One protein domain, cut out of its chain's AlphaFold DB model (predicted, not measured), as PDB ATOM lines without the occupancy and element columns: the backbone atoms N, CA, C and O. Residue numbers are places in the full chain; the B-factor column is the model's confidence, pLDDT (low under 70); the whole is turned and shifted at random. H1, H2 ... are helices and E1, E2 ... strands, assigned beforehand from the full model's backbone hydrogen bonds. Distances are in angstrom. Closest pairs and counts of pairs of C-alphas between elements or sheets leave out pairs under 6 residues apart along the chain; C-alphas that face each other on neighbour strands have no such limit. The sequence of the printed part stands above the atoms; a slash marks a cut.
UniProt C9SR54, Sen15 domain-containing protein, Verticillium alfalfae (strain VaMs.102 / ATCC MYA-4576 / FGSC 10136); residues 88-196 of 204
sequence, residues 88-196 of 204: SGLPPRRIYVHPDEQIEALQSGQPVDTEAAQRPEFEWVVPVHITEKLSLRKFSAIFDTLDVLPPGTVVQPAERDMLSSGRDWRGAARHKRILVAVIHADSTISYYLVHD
ATOM      1  N   SER A  88     328.105 193.678 261.212       83.94
ATOM      2  CA  SER A  88     328.385 192.426 261.914       83.94
ATOM      3  C   SER A  88     327.711 191.258 261.199       83.94
ATOM      4  O   SER A  88     326.624 191.394 260.637       83.94
ATOM      5  N   GLY A  89     328.361 190.097 261.182       81.94
ATOM      6  CA  GLY A  89     327.787 188.916 260.545       81.94
ATOM      7  C   GLY A  89     328.575 187.641 260.800       81.94
ATOM      8  O   GLY A  89     329.728 187.685 261.228       81.94
ATOM      9  N   LEU A  90     327.923 186.510 260.532       83.00
ATOM     10  CA  LEU A  90     328.514 185.181 260.605       83.00
ATOM     11  C   LEU A  90     328.889 184.732 259.181       83.00
ATOM     12  O   LEU A  90     327.989 184.492 258.372       83.00
ATOM     13  N   PRO A  91     330.182 184.651 258.829       82.44
ATOM     14  CA  PRO A  91     330.599 184.178 257.519       82.44
ATOM     15  C   PRO A  91     330.282 182.678 257.371       82.44
ATOM     16  O   PRO A  91     330.284 181.951 258.360       82.44
ATOM     17  N   PRO A  92     330.051 182.170 256.147       80.62
ATOM     18  CA  PRO A  92     329.725 180.756 255.928       80.62
ATOM     19  C   PRO A  92     330.868 179.810 256.328       80.62
ATOM     20  O   PRO A  92     330.632 178.659 256.683       80.62
ATOM     21  N   ARG A  93     332.111 180.300 256.281       81.06
ATOM     22  CA  ARG A  93     333.317 179.609 256.745       81.06
ATOM     23  C   ARG A  93     334.141 180.543 257.618       81.06
ATOM     24  O   ARG A  93     334.145 181.754 257.404       81.06
ATOM     25  N   ARG A  94     334.869 179.976 258.581       82.50
ATOM     26  CA  ARG A  94     335.803 180.735 259.419       82.50
ATOM     27  C   ARG A  94     336.900 181.363 258.549       82.50
ATOM     28  O   ARG A  94     337.591 180.659 257.822       82.50
ATOM     29  N   ILE A  95     337.050 182.686 258.633       83.44
ATOM     30  CA  ILE A  95     337.967 183.464 257.778       83.44
ATOM     31  C   ILE A  95     339.419 183.398 258.270       83.44
ATOM     32  O   ILE A  95     340.350 183.504 257.476       83.44
ATOM     33  N   TYR A  96     339.625 183.214 259.574       82.38
ATOM     34  CA  TYR A  96     340.952 183.173 260.180       82.38
ATOM     35  C   TYR A  96     341.043 182.093 261.249       82.38
ATOM     36  O   TYR A  96     340.163 181.970 262.100       82.38
ATOM     37  N   VAL A  97     342.145 181.352 261.219       82.50
ATOM     38  CA  VAL A  97     342.544 180.408 262.260       82.50
ATOM     39  C   VAL A  97     343.882 180.895 262.786       82.50
ATOM     40  O   VAL A  97     344.788 181.169 261.998       82.50
ATOM     41  N   HIS A  98     344.002 181.043 264.102       82.50
ATOM     42  CA  HIS A  98     345.264 181.481 264.686       82.50
ATOM     43  C   HIS A  98     346.347 180.416 264.424       82.50
ATOM     44  O   HIS A  98     346.043 179.228 264.539       82.50
ATOM     45  N   PRO A  99     347.601 180.779 264.090       80.69
ATOM     46  CA  PRO A  99     348.647 179.792 263.810       80.69
ATOM     47  C   PRO A  99     348.867 178.826 264.981       80.69
ATOM     48  O   PRO A  99     349.062 177.636 264.755       80.69
ATOM     49  N   ASP A 100     348.745 179.296 266.223       81.06
ATOM     50  CA  ASP A 100     348.885 178.419 267.390       81.06
ATOM     51  C   ASP A 100     347.721 177.420 267.504       81.06
ATOM     52  O   ASP A 100     347.959 176.263 267.832       81.06
ATOM     53  N   GLU A 101     346.491 177.795 267.118       79.50
ATOM     54  CA  GLU A 101     345.375 176.835 267.024       79.50
ATOM     55  C   GLU A 101     345.636 175.785 265.935       79.50
ATOM     56  O   GLU A 101     345.256 174.625 266.083       79.50
ATOM     57  N   GLN A 102     346.287 176.174 264.831       82.44
ATOM     58  CA  GLN A 102     346.682 175.222 263.790       82.44
ATOM     59  C   GLN A 102     347.735 174.248 264.322       82.44
ATOM     60  O   GLN A 102     347.641 173.052 264.058       82.44
ATOM     61  N   ILE A 103     348.706 174.729 265.104       82.50
ATOM     62  CA  ILE A 103     349.720 173.880 265.742       82.50
ATOM     63  C   ILE A 103     349.062 172.921 266.741       82.50
ATOM     64  O   ILE A 103     349.376 171.734 266.729       82.50
ATOM     65  N   GLU A 104     348.126 173.395 267.562       82.56
ATOM     66  CA  GLU A 104     347.381 172.564 268.517       82.56
ATOM     67  C   GLU A 104     346.525 171.498 267.810       82.56
ATOM     68  O   GLU A 104     346.512 170.332 268.217       82.56
ATOM     69  N   ALA A 105     345.862 171.853 266.704       80.25
ATOM     70  CA  ALA A 105     345.120 170.902 265.873       80.25
ATOM     71  C   ALA A 105     346.049 169.835 265.265       80.25
ATOM     72  O   ALA A 105     345.749 168.643 265.310       80.25
ATOM     73  N   LEU A 106     347.224 170.247 264.772       83.00
ATOM     74  CA  LEU A 106     348.236 169.331 264.238       83.00
ATOM     75  C   LEU A 106     348.795 168.397 265.321       83.00
ATOM     76  O   LEU A 106     348.959 167.204 265.074       83.00
ATOM     77  N   GLN A 107     349.059 168.911 266.525       84.69
ATOM     78  CA  GLN A 107     349.572 168.125 267.653       84.69
ATOM     79  C   GLN A 107     348.551 167.119 268.189       84.69
ATOM     80  O   GLN A 107     348.922 166.014 268.579       84.69
ATOM     81  N   SER A 108     347.269 167.483 268.191       79.44
ATOM     82  CA  SER A 108     346.174 166.593 268.594       79.44
ATOM     83  C   SER A 108     345.788 165.575 267.513       79.44
ATOM     84  O   SER A 108     344.949 164.711 267.761       79.44
ATOM     85  N   GLY A 109     346.409 165.634 266.326       77.25
ATOM     86  CA  GLY A 109     346.112 164.746 265.200       77.25
ATOM     87  C   GLY A 109     344.743 165.006 264.567       77.25
ATOM     88  O   GLY A 109     344.247 164.176 263.805       77.25
ATOM     89  N   GLN A 110     344.122 166.143 264.883       74.44
ATOM     90  CA  GLN A 110     342.813 166.507 264.378       74.44
ATOM     91  C   GLN A 110     342.981 167.218 263.030       74.44
ATOM     92  O   GLN A 110     343.766 168.165 262.928       74.44
ATOM     93  N   PRO A 111     342.274 166.794 261.967       68.06
ATOM     94  CA  PRO A 111     342.377 167.486 260.696       68.06
ATOM     95  C   PRO A 111     341.900 168.930 260.866       68.06
ATOM     96  O   PRO A 111     340.861 169.189 261.479       68.06
ATOM     97  N   VAL A 112     342.656 169.874 260.300       64.69
ATOM     98  CA  VAL A 112     342.333 171.315 260.308       64.69
ATOM     99  C   VAL A 112     340.948 171.579 259.697       64.69
ATOM    100  O   VAL A 112     340.267 172.526 260.083       64.69
ATOM    101  N   ASP A 113     340.487 170.677 258.828       65.38
ATOM    102  CA  ASP A 113     339.172 170.716 258.186       65.38
ATOM    103  C   ASP A 113     338.037 170.082 259.002       65.38
ATOM    104  O   ASP A 113     336.939 169.875 258.492       65.38
ATOM    105  N   THR A 114     338.258 169.767 260.280       68.00
ATOM    106  CA  THR A 114     337.164 169.287 261.133       68.00
ATOM    107  C   THR A 114     336.124 170.401 261.320       68.00
ATOM    108  O   THR A 114     336.479 171.527 261.666       68.00
ATOM    109  N   GLU A 115     334.834 170.070 261.217       65.38
ATOM    110  CA  GLU A 115     333.683 170.950 261.516       65.38
ATOM    111  C   GLU A 115     333.832 171.748 262.828       65.38
ATOM    112  O   GLU A 115     333.422 172.903 262.926       65.38
ATOM    113  N   ALA A 116     334.461 171.160 263.854       64.69
ATOM    114  CA  ALA A 116     334.734 171.841 265.121       64.69
ATOM    115  C   ALA A 116     335.802 172.949 265.003       64.69
ATOM    116  O   ALA A 116     335.689 173.979 265.666       64.69
ATOM    117  N   ALA A 117     336.816 172.763 264.153       65.88
ATOM    118  CA  ALA A 117     337.882 173.737 263.921       65.88
ATOM    119  C   ALA A 117     337.404 174.898 263.031       65.88
ATOM    120  O   ALA A 117     337.768 176.054 263.278       65.88
ATOM    121  N   GLN A 118     336.532 174.597 262.063       71.75
ATOM    122  CA  GLN A 118     335.984 175.546 261.088       71.75
ATOM    123  C   GLN A 118     334.702 176.259 261.537       71.75
ATOM    124  O   GLN A 118     334.093 176.961 260.725       71.75
ATOM    125  N   ARG A 119     334.296 176.125 262.811       75.31
ATOM    126  CA  ARG A 119     333.103 176.805 263.338       75.31
ATOM    127  C   ARG A 119     333.127 178.299 262.981       75.31
ATOM    128  O   ARG A 119     334.090 178.979 263.354       75.31
ATOM    129  N   PRO A 120     332.098 178.800 262.274       80.56
ATOM    130  CA  PRO A 120     331.968 180.215 261.968       80.56
ATOM    131  C   PRO A 120     331.984 181.089 263.222       80.56
ATOM    132  O   PRO A 120     331.403 180.734 264.247       80.56
ATOM    133  N   GLU A 121     332.621 182.253 263.127       81.25
ATOM    134  CA  GLU A 121     332.701 183.243 264.203       81.25
ATOM    135  C   GLU A 121     332.156 184.576 263.704       81.25
ATOM    136  O   GLU A 121     332.345 184.920 262.539       81.25
ATOM    137  N   PHE A 122     331.468 185.327 264.567       84.88
ATOM    138  CA  PHE A 122     330.994 186.647 264.176       84.88
ATOM    139  C   PHE A 122     332.175 187.602 263.985       84.88
ATOM    140  O   PHE A 122     333.035 187.739 264.863       84.88
ATOM    141  N   GLU A 123     332.160 188.317 262.863       84.94
ATOM    142  CA  GLU A 123     333.199 189.274 262.499       84.94
ATOM    143  C   GLU A 123     332.627 190.670 262.266       84.94
ATOM    144  O   GLU A 123     331.501 190.841 261.790       84.94
ATOM    145  N   TRP A 124     333.449 191.670 262.581       88.50
ATOM    146  CA  TRP A 124     333.226 193.048 262.169       88.50
ATOM    147  C   TRP A 124     333.685 193.226 260.728       88.50
ATOM    148  O   TRP A 124     334.834 192.929 260.415       88.50
ATOM    149  N   VAL A 125     332.822 193.757 259.866       89.25
ATOM    150  CA  VAL A 125     333.124 194.026 258.461       89.25
ATOM    151  C   VAL A 125     333.009 195.519 258.183       89.25
ATOM    152  O   VAL A 125     331.970 196.133 258.418       89.25
ATOM    153  N   VAL A 126     334.073 196.116 257.655       89.81
ATOM    154  CA  VAL A 126     334.111 197.524 257.256       89.81
ATOM    155  C   VAL A 126     334.137 197.598 255.730       89.81
ATOM    156  O   VAL A 126     335.157 197.246 255.129       89.81
ATOM    157  N   PRO A 127     333.047 198.043 255.082       89.75
ATOM    158  CA  PRO A 127     333.031 198.227 253.640       89.75
ATOM    159  C   PRO A 127     333.830 199.475 253.244       89.75
ATOM    160  O   PRO A 127     333.681 200.553 253.833       89.75
ATOM    161  N   VAL A 128     334.675 199.329 252.225       89.06
ATOM    162  CA  VAL A 128     335.521 200.388 251.661       89.06
ATOM    163  C   VAL A 128     335.455 200.305 250.141       89.06
ATOM    164  O   VAL A 128     335.535 199.223 249.574       89.06
ATOM    165  N   HIS A 129     335.316 201.437 249.459       89.69
ATOM    166  CA  HIS A 129     335.409 201.463 247.998       89.69
ATOM    167  C   HIS A 129     336.873 201.599 247.554       89.69
ATOM    168  O   HIS A 129     337.642 202.309 248.197       89.69
ATOM    169  N   ILE A 130     337.271 200.986 246.436       88.75
ATOM    170  CA  ILE A 130     338.668 201.009 245.960       88.75
ATOM    171  C   ILE A 130     339.238 202.421 245.732       88.75
ATOM    172  O   ILE A 130     340.428 202.653 245.931       88.75
ATOM    173  N   THR A 131     338.407 203.390 245.339       88.31
ATOM    174  CA  THR A 131     338.841 204.790 245.145       88.31
ATOM    175  C   THR A 131     338.821 205.619 246.431       88.31
ATOM    176  O   THR A 131     339.232 206.782 246.433       88.31
ATOM    177  N   GLU A 132     338.328 205.051 247.530       86.44
ATOM    178  CA  GLU A 132     338.188 205.748 248.796       86.44
ATOM    179  C   GLU A 132     339.540 205.894 249.505       86.44
ATOM    180  O   GLU A 132     340.273 204.931 249.722       86.44
ATOM    181  N   LYS A 133     339.865 207.116 249.936       85.69
ATOM    182  CA  LYS A 133     341.081 207.383 250.713       85.69
ATOM    183  C   LYS A 133     340.824 207.198 252.208       85.69
ATOM    184  O   LYS A 133     340.436 208.142 252.905       85.69
ATOM    185  N   LEU A 134     341.099 205.998 252.712       83.88
ATOM    186  CA  LEU A 134     341.053 205.694 254.141       83.88
ATOM    187  C   LEU A 134     342.393 206.037 254.812       83.88
ATOM    188  O   LEU A 134     343.322 205.238 254.853       83.88
ATOM    189  N   SER A 135     342.514 207.263 255.327       88.25
ATOM    190  CA  SER A 135     343.703 207.673 256.089       88.25
ATOM    191  C   SER A 135     343.839 206.867 257.385       88.25
ATOM    192  O   SER A 135     342.820 206.599 258.025       88.25
ATOM    193  N   LEU A 136     345.072 206.628 257.845       88.31
ATOM    194  CA  LEU A 136     345.349 205.906 259.094       88.31
ATOM    195  C   LEU A 136     344.572 206.464 260.298       88.31
ATOM    196  O   LEU A 136     344.031 205.691 261.069       88.31
ATOM    197  N   ARG A 137     344.427 207.792 260.411       88.19
ATOM    198  CA  ARG A 137     343.653 208.443 261.486       88.19
ATOM    199  C   ARG A 137     342.161 208.086 261.470       88.19
ATOM    200  O   ARG A 137     341.545 207.942 262.517       88.19
ATOM    201  N   LYS A 138     341.559 207.995 260.282       86.38
ATOM    202  CA  LYS A 138     340.148 207.590 260.135       86.38
ATOM    203  C   LYS A 138     339.991 206.111 260.457       86.38
ATOM    204  O   LYS A 138     339.054 205.739 261.149       86.38
ATOM    205  N   PHE A 139     340.922 205.296 259.967       87.62
ATOM    206  CA  PHE A 139     340.948 203.871 260.259       87.62
ATOM    207  C   PHE A 139     341.110 203.606 261.758       87.62
ATOM    208  O   PHE A 139     340.336 202.833 262.305       87.62
ATOM    209  N   SER A 140     342.037 204.296 262.428       88.81
ATOM    210  CA  SER A 140     342.233 204.167 263.873       88.81
ATOM    211  C   SER A 140     340.992 204.611 264.635       88.81
ATOM    212  O   SER A 140     340.532 203.872 265.483       88.81
ATOM    213  N   ALA A 141     340.368 205.736 264.264       87.75
ATOM    214  CA  ALA A 141     339.131 206.185 264.904       87.75
ATOM    215  C   ALA A 141     337.996 205.154 264.780       87.75
ATOM    216  O   ALA A 141     337.288 204.910 265.751       87.75
ATOM    217  N   ILE A 142     337.834 204.522 263.610       86.44
ATOM    218  CA  ILE A 142     336.879 203.416 263.442       86.44
ATOM    219  C   ILE A 142     337.287 202.254 264.341       86.44
ATOM    220  O   ILE A 142     336.464 201.763 265.107       86.44
ATOM    221  N   PHE A 143     338.550 201.834 264.268       87.38
ATOM    222  CA  PHE A 143     339.048 200.712 265.039       87.38
ATOM    223  C   PHE A 143     338.797 200.941 266.524       87.38
ATOM    224  O   PHE A 143     338.085 200.145 267.108       87.38
ATOM    225  N   ASP A 144     339.245 202.051 267.103       87.44
ATOM    226  CA  ASP A 144     339.106 202.408 268.517       87.44
ATOM    227  C   ASP A 144     337.652 202.338 269.007       87.44
ATOM    228  O   ASP A 144     337.409 201.816 270.091       87.44
ATOM    229  N   THR A 145     336.684 202.750 268.180       84.94
ATOM    230  CA  THR A 145     335.251 202.718 268.531       84.94
ATOM    231  C   THR A 145     334.606 201.330 268.543       84.94
ATOM    232  O   THR A 145     333.533 201.174 269.118       84.94
ATOM    233  N   LEU A 146     335.203 200.324 267.897       84.25
ATOM    234  CA  LEU A 146     334.620 198.980 267.827       84.25
ATOM    235  C   LEU A 146     334.866 198.179 269.111       84.25
ATOM    236  O   LEU A 146     335.908 198.297 269.753       84.25
ATOM    237  N   ASP A 147     333.950 197.278 269.445       84.56
ATOM    238  CA  ASP A 147     334.195 196.270 270.477       84.56
ATOM    239  C   ASP A 147     335.096 195.137 269.972       84.56
ATOM    240  O   ASP A 147     335.191 194.877 268.770       84.56
ATOM    241  N   VAL A 148     335.730 194.415 270.904       84.00
ATOM    242  CA  VAL A 148     336.502 193.194 270.598       84.00
ATOM    243  C   VAL A 148     335.624 192.155 269.896       84.00
ATOM    244  O   VAL A 148     336.073 191.498 268.954       84.00
ATOM    245  N   LEU A 149     334.367 192.042 270.328       82.88
ATOM    246  CA  LEU A 149     333.371 191.142 269.766       82.88
ATOM    247  C   LEU A 149     332.192 191.922 269.185       82.88
ATOM    248  O   LEU A 149     331.719 192.864 269.819       82.88
ATOM    249  N   PRO A 150     331.676 191.518 268.018       81.81
ATOM    250  CA  PRO A 150     330.463 192.103 267.479       81.81
ATOM    251  C   PRO A 150     329.217 191.730 268.296       81.81
ATOM    252  O   PRO A 150     329.153 190.634 268.882       81.81
ATOM    253  N   PRO A 151     328.197 192.610 268.296       69.88
ATOM    254  CA  PRO A 151     326.904 192.324 268.896       69.88
ATOM    255  C   PRO A 151     326.274 191.134 268.161       69.88
ATOM    256  O   PRO A 151     326.236 191.096 266.933       69.88
ATOM    257  N   GLY A 152     325.854 190.123 268.923       64.75
ATOM    258  CA  GLY A 152     325.375 188.839 268.393       64.75
ATOM    259  C   GLY A 152     326.303 187.653 268.667       64.75
ATOM    260  O   GLY A 152     325.883 186.508 268.503       64.75
ATOM    261  N   THR A 153     327.524 187.888 269.164       68.81
ATOM    262  CA  THR A 153     328.403 186.792 269.595       68.81
ATOM    263  C   THR A 153     327.813 186.086 270.821       68.81
ATOM    264  O   THR A 153     327.808 186.632 271.925       68.81
ATOM    265  N   VAL A 154     327.335 184.853 270.643       63.59
ATOM    266  CA  VAL A 154     326.908 183.992 271.754       63.59
ATOM    267  C   VAL A 154     328.157 183.430 272.427       63.59
ATOM    268  O   VAL A 154     328.669 182.389 272.033       63.59
ATOM    269  N   VAL A 155     328.669 184.135 273.436       61.44
ATOM    270  CA  VAL A 155     329.723 183.594 274.306       61.44
ATOM    271  C   VAL A 155     329.058 182.640 275.290       61.44
ATOM    272  O   VAL A 155     328.317 183.076 276.182       61.44
ATOM    273  N   GLN A 156     329.286 181.336 275.125       55.22
ATOM    274  CA  GLN A 156     328.696 180.357 276.030       55.22
ATOM    275  C   GLN A 156     329.282 180.542 277.443       55.22
ATOM    276  O   GLN A 156     330.488 180.741 277.591       55.22
ATOM    277  N   PRO A 157     328.468 180.488 278.514       46.94
ATOM    278  CA  PRO A 157     328.950 180.693 279.883       46.94
ATOM    279  C   PRO A 157     330.039 179.698 280.310       46.94
ATOM    280  O   PRO A 157     330.890 180.061 281.108       46.94
ATOM    281  N   ALA A 158     330.044 178.483 279.751       50.25
ATOM    282  CA  ALA A 158     331.049 177.453 280.035       50.25
ATOM    283  C   ALA A 158     332.434 177.766 279.437       50.25
ATOM    284  O   ALA A 158     333.448 177.347 279.983       50.25
ATOM    285  N   GLU A 159     332.492 178.531 278.344       51.41
ATOM    286  CA  GLU A 159     333.762 179.013 277.782       51.41
ATOM    287  C   GLU A 159     334.355 180.099 278.685       51.41
ATOM    288  O   GLU A 159     335.567 180.245 278.756       51.41
ATOM    289  N   ARG A 160     333.513 180.795 279.465       49.06
ATOM    290  CA  ARG A 160     333.894 181.932 280.308       49.06
ATOM    291  C   ARG A 160     334.885 181.595 281.429       49.06
ATOM    292  O   ARG A 160     335.683 182.456 281.788       49.06
ATOM    293  N   ASP A 161     334.878 180.352 281.907       44.25
ATOM    294  CA  ASP A 161     335.845 179.845 282.892       44.25
ATOM    295  C   ASP A 161     337.176 179.403 282.243       44.25
ATOM    296  O   ASP A 161     338.225 179.474 282.883       44.25
ATOM    297  N   MET A 162     337.170 179.024 280.956       45.62
ATOM    298  CA  MET A 162     338.379 178.713 280.169       45.62
ATOM    299  C   MET A 162     339.094 179.987 279.664       45.62
ATOM    300  O   MET A 162     340.329 179.987 279.574       45.62
ATOM    301  N   LEU A 163     338.350 181.099 279.488       49.81
ATOM    302  CA  LEU A 163     338.830 182.427 279.039       49.81
ATOM    303  C   LEU A 163     339.983 183.010 279.875       49.81
ATOM    304  O   LEU A 163     340.682 183.915 279.420       49.81
ATOM    305  N   SER A 164     340.193 182.517 281.097       45.78
ATOM    306  CA  SER A 164     341.252 182.993 282.000       45.78
ATOM    307  C   SER A 164     342.644 182.440 281.658       45.78
ATOM    308  O   SER A 164     343.636 182.867 282.246       45.78
ATOM    309  N   SER A 165     342.746 181.504 280.708       51.72
ATOM    310  CA  SER A 165     344.000 180.799 280.400       51.72
ATOM    311  C   SER A 165     344.963 181.576 279.493       51.72
ATOM    312  O   SER A 165     346.041 181.066 279.189       51.72
ATOM    313  N   GLY A 166     344.590 182.766 279.004       52.09
ATOM    314  CA  GLY A 166     345.419 183.568 278.086       52.09
ATOM    315  C   GLY A 166     345.734 182.888 276.742       52.09
ATOM    316  O   GLY A 166     346.554 183.393 275.981       52.09
ATOM    317  N   ARG A 167     345.100 181.741 276.466       54.41
ATOM    318  CA  ARG A 167     345.241 180.922 275.252       54.41
ATOM    319  C   ARG A 167     343.964 180.856 274.422       54.41
ATOM    320  O   ARG A 167     343.947 180.202 273.388       54.41
ATOM    321  N   ASP A 168     342.906 181.536 274.847       63.44
ATOM    322  CA  ASP A 168     341.655 181.538 274.103       63.44
ATOM    323  C   ASP A 168     341.749 182.557 272.967       63.44
ATOM    324  O   ASP A 168     341.397 183.730 273.083       63.44
ATOM    325  N   TRP A 169     342.228 182.070 271.823       71.19
ATOM    326  CA  TRP A 169     342.219 182.772 270.535       71.19
ATOM    327  C   TRP A 169     340.790 182.978 269.984       71.19
ATOM    328  O   TRP A 169     340.601 183.606 268.936       71.19
ATOM    329  N   ARG A 170     339.785 182.462 270.708       67.44
ATOM    330  CA  ARG A 170     338.346 182.543 270.441       67.44
ATOM    331  C   ARG A 170     337.641 183.386 271.506       67.44
ATOM    332  O   ARG A 170     338.084 183.494 272.644       67.44
ATOM    333  N   GLY A 171     336.494 183.959 271.144       70.50
ATOM    334  CA  GLY A 171     335.633 184.658 272.104       70.50
ATOM    335  C   GLY A 171     336.226 185.969 272.629       70.50
ATOM    336  O   GLY A 171     336.897 186.688 271.898       70.50
ATOM    337  N   ALA A 172     335.924 186.326 273.880       68.12
ATOM    338  CA  ALA A 172     336.198 187.664 274.422       68.12
ATOM    339  C   ALA A 172     337.686 187.938 274.711       68.12
ATOM    340  O   ALA A 172     338.072 189.096 274.833       68.12
ATOM    341  N   ALA A 173     338.506 186.887 274.800       68.12
ATOM    342  CA  ALA A 173     339.948 186.985 275.021       68.12
ATOM    343  C   ALA A 173     340.751 187.158 273.714       68.12
ATOM    344  O   ALA A 173     341.964 187.370 273.762       68.12
ATOM    345  N   ARG A 174     340.094 187.106 272.543       78.38
ATOM    346  CA  ARG A 174     340.763 187.279 271.249       78.38
ATOM    347  C   ARG A 174     341.221 188.720 271.031       78.38
ATOM    348  O   ARG A 174     340.559 189.664 271.459       78.38
ATOM    349  N   HIS A 175     342.295 188.905 270.263       82.94
ATOM    350  CA  HIS A 175     342.680 190.239 269.803       82.94
ATOM    351  C   HIS A 175     341.574 190.862 268.945       82.94
ATOM    352  O   HIS A 175     340.906 190.192 268.143       82.94
ATOM    353  N   LYS A 176     341.397 192.174 269.102       86.12
ATOM    354  CA  LYS A 176     340.460 192.948 268.298       86.12
ATOM    355  C   LYS A 176     340.859 192.839 266.830       86.12
ATOM    356  O   LYS A 176     342.003 193.094 266.472       86.12
ATOM    357  N   ARG A 177     339.925 192.426 265.982       87.88
ATOM    358  CA  ARG A 177     340.148 192.267 264.544       87.88
ATOM    359  C   ARG A 177     338.924 192.706 263.766       87.88
ATOM    360  O   ARG A 177     337.805 192.627 264.274       87.88
ATOM    361  N   ILE A 178     339.173 193.170 262.552       89.62
ATOM    362  CA  ILE A 178     338.173 193.642 261.606       89.62
ATOM    363  C   ILE A 178     338.482 193.103 260.214       89.62
ATOM    364  O   ILE A 178     339.640 192.920 259.834       89.62
ATOM    365  N   LEU A 179     337.428 192.869 259.446       90.50
ATOM    366  CA  LEU A 179     337.486 192.466 258.055       90.50
ATOM    367  C   LEU A 179     337.208 193.686 257.181       90.50
ATOM    368  O   LEU A 179     336.114 194.244 257.194       90.50
ATOM    369  N   VAL A 180     338.191 194.126 256.411       91.25
ATOM    370  CA  VAL A 180     338.017 195.218 255.454       91.25
ATOM    371  C   VAL A 180     337.560 194.618 254.134       91.25
ATOM    372  O   VAL A 180     338.309 193.885 253.494       91.25
ATOM    373  N   ALA A 181     336.327 194.923 253.739       90.69
ATOM    374  CA  ALA A 181     335.764 194.504 252.463       90.69
ATOM    375  C   ALA A 181     335.965 195.629 251.443       90.69
ATOM    376  O   ALA A 181     335.241 196.627 251.456       90.69
ATOM    377  N   VAL A 182     336.971 195.481 250.582       91.69
ATOM    378  CA  VAL A 182     337.266 196.429 249.507       91.69
ATOM    379  C   VAL A 182     336.430 196.072 248.289       91.69
ATOM    380  O   VAL A 182     336.595 195.003 247.713       91.69
ATOM    381  N   ILE A 183     335.547 196.980 247.899       91.62
ATOM    382  CA  ILE A 183     334.665 196.846 246.744       91.62
ATOM    383  C   ILE A 183     335.353 197.491 245.547       91.62
ATOM    384  O   ILE A 183     335.696 198.679 245.570       91.62
ATOM    385  N   HIS A 184     335.553 196.699 244.505       90.88
ATOM    386  CA  HIS A 184     336.123 197.129 243.241       90.88
ATOM    387  C   HIS A 184     335.014 197.527 242.252       90.88
ATOM    388  O   HIS A 184     333.851 197.148 242.393       90.88
ATOM    389  N   ALA A 185     335.380 198.296 241.224       90.38
ATOM    390  CA  ALA A 185     334.444 198.754 240.191       90.38
ATOM    391  C   ALA A 185     333.975 197.630 239.243       90.38
ATOM    392  O   ALA A 185     332.972 197.786 238.554       90.38
ATOM    393  N   ASP A 186     334.683 196.501 239.216       91.88
ATOM    394  CA  ASP A 186     334.382 195.310 238.416       91.88
ATOM    395  C   ASP A 186     333.512 194.292 239.170       91.88
ATOM    396  O   ASP A 186     333.463 193.123 238.796       91.88
ATOM    397  N   SER A 187     332.820 194.728 240.231       87.12
ATOM    398  CA  SER A 187     332.019 193.903 241.150       87.12
ATOM    399  C   SER A 187     332.804 192.876 241.975       87.12
ATOM    400  O   SER A 187     332.197 192.084 242.696       87.12
ATOM    401  N   THR A 188     334.141 192.909 241.948       91.38
ATOM    402  CA  THR A 188     334.949 192.071 242.840       91.38
ATOM    403  C   THR A 188     335.014 192.667 244.247       91.38
ATOM    404  O   THR A 188     335.048 193.886 244.442       91.38
ATOM    405  N   ILE A 189     335.006 191.797 245.258       91.50
ATOM    406  CA  ILE A 189     335.157 192.189 246.660       91.50
ATOM    407  C   ILE A 189     336.381 191.471 247.217       91.50
ATOM    408  O   ILE A 189     336.426 190.243 247.260       91.50
ATOM    409  N   SER A 190     337.363 192.248 247.665       91.38
ATOM    410  CA  SER A 190     338.570 191.741 248.312       91.38
ATOM    411  C   SER A 190     338.446 191.885 249.825       91.38
ATOM    412  O   SER A 190     338.198 192.981 250.327       91.38
ATOM    413  N   TYR A 191     338.649 190.795 250.561       90.38
ATOM    414  CA  TYR A 191     338.597 190.792 252.020       90.38
ATOM    415  C   TYR A 191     340.007 190.818 252.612       90.38
ATOM    416  O   TYR A 191     340.806 189.918 252.365       90.38
ATOM    417  N   TYR A 192     340.298 191.826 253.432       90.88
ATOM    418  CA  TYR A 192     341.548 191.935 254.181       90.88
ATOM    419  C   TYR A 192     341.270 191.798 255.672       90.88
ATOM    420  O   TYR A 192     340.469 192.546 256.229       90.88
ATOM    421  N   LEU A 193     341.943 190.861 256.333       88.44
ATOM    422  CA  LEU A 193     341.868 190.722 257.781       88.44
ATOM    423  C   LEU A 193     342.904 191.631 258.441       88.44
ATOM    424  O   LEU A 193     344.097 191.513 258.169       88.44
ATOM    425  N   VAL A 194     342.454 192.499 259.341       88.75
ATOM    426  CA  VAL A 194     343.327 193.350 260.152       88.75
ATOM    427  C   VAL A 194     343.086 193.023 261.614       88.75
ATOM    428  O   VAL A 194     341.944 193.037 262.067       88.75
ATOM    429  N   HIS A 195     344.144 192.733 262.360       86.69
ATOM    430  CA  HIS A 195     344.068 192.458 263.790       86.69
ATOM    431  C   HIS A 195     345.008 193.379 264.564       86.69
ATOM    432  O   HIS A 195     346.032 193.820 264.043       86.69
ATOM    433  N   ASP A 196     344.655 193.649 265.816       81.69
ATOM    434  CA  ASP A 196     345.555 194.262 266.780       81.69
ATOM    435  C   ASP A 196     346.677 193.275 267.117       81.69
ATOM    436  O   ASP A 196     346.451 192.064 267.222       81.69
TER     437      ASP A 196
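Overview. This is residues 88 to 196 of the 204 residues of the protein "Sen15 domain-containing protein" of Verticillium alfalfae (strain VaMs.102 / ATCC MYA-4576 / FGSC 10136) (UniProt C9SR54). A strongly twisted sheet of three strands makes one end of an elongated body, grazed by H2, while H1 and H3 lie toward the other end amid long loops. The 109 printed residues, under half in named elements, hold H1 E1 H2 H3 E2 E3 in that order; the class is mixed, and the mixed sheet runs E1 E2 E3. It is only just loose, close to compact, with radius of gyration 15.8 A and spans of 45 by 29 by 22 A.

Arrangement. Start at E2, residues 177 to 183. E1, residues 123 to 129, is parallel to it, with N 126 and O 179 2.8 A apart, within hydrogen-bond range. E3, residues 189 to 195, forms an antiparallel hairpin with E2; N 180 and O 192 are 2.8 A apart. H2, residues 136 to 145, only grazes the sheet with residues 139 to 143. H1, residues 99 to 107, and H3, residues 159 to 165, are apart and not on the sheet. E1, H2 H3, E2 is a strand-helix-strand unit, parallel strands with helices between, its crossover right-handed. Every O i to N i+4 pair is within range in H1 and H2, but 1 of 3 in H3, with 2 of 4 O i to N i+3.

Along the chain. Find C-alpha 99 at (348.647, 179.792, 263.810), where H1 begins, and C-alpha 195 at (344.068, 192.458, 263.790), where E3, 19.3 A long, ends.

Size, cuts and confidence. The printed part has no cut; the links H1 to E1, H2 to H3 and H3 to E2 are long. Confidence is low, for instance, in residues 151 to 168.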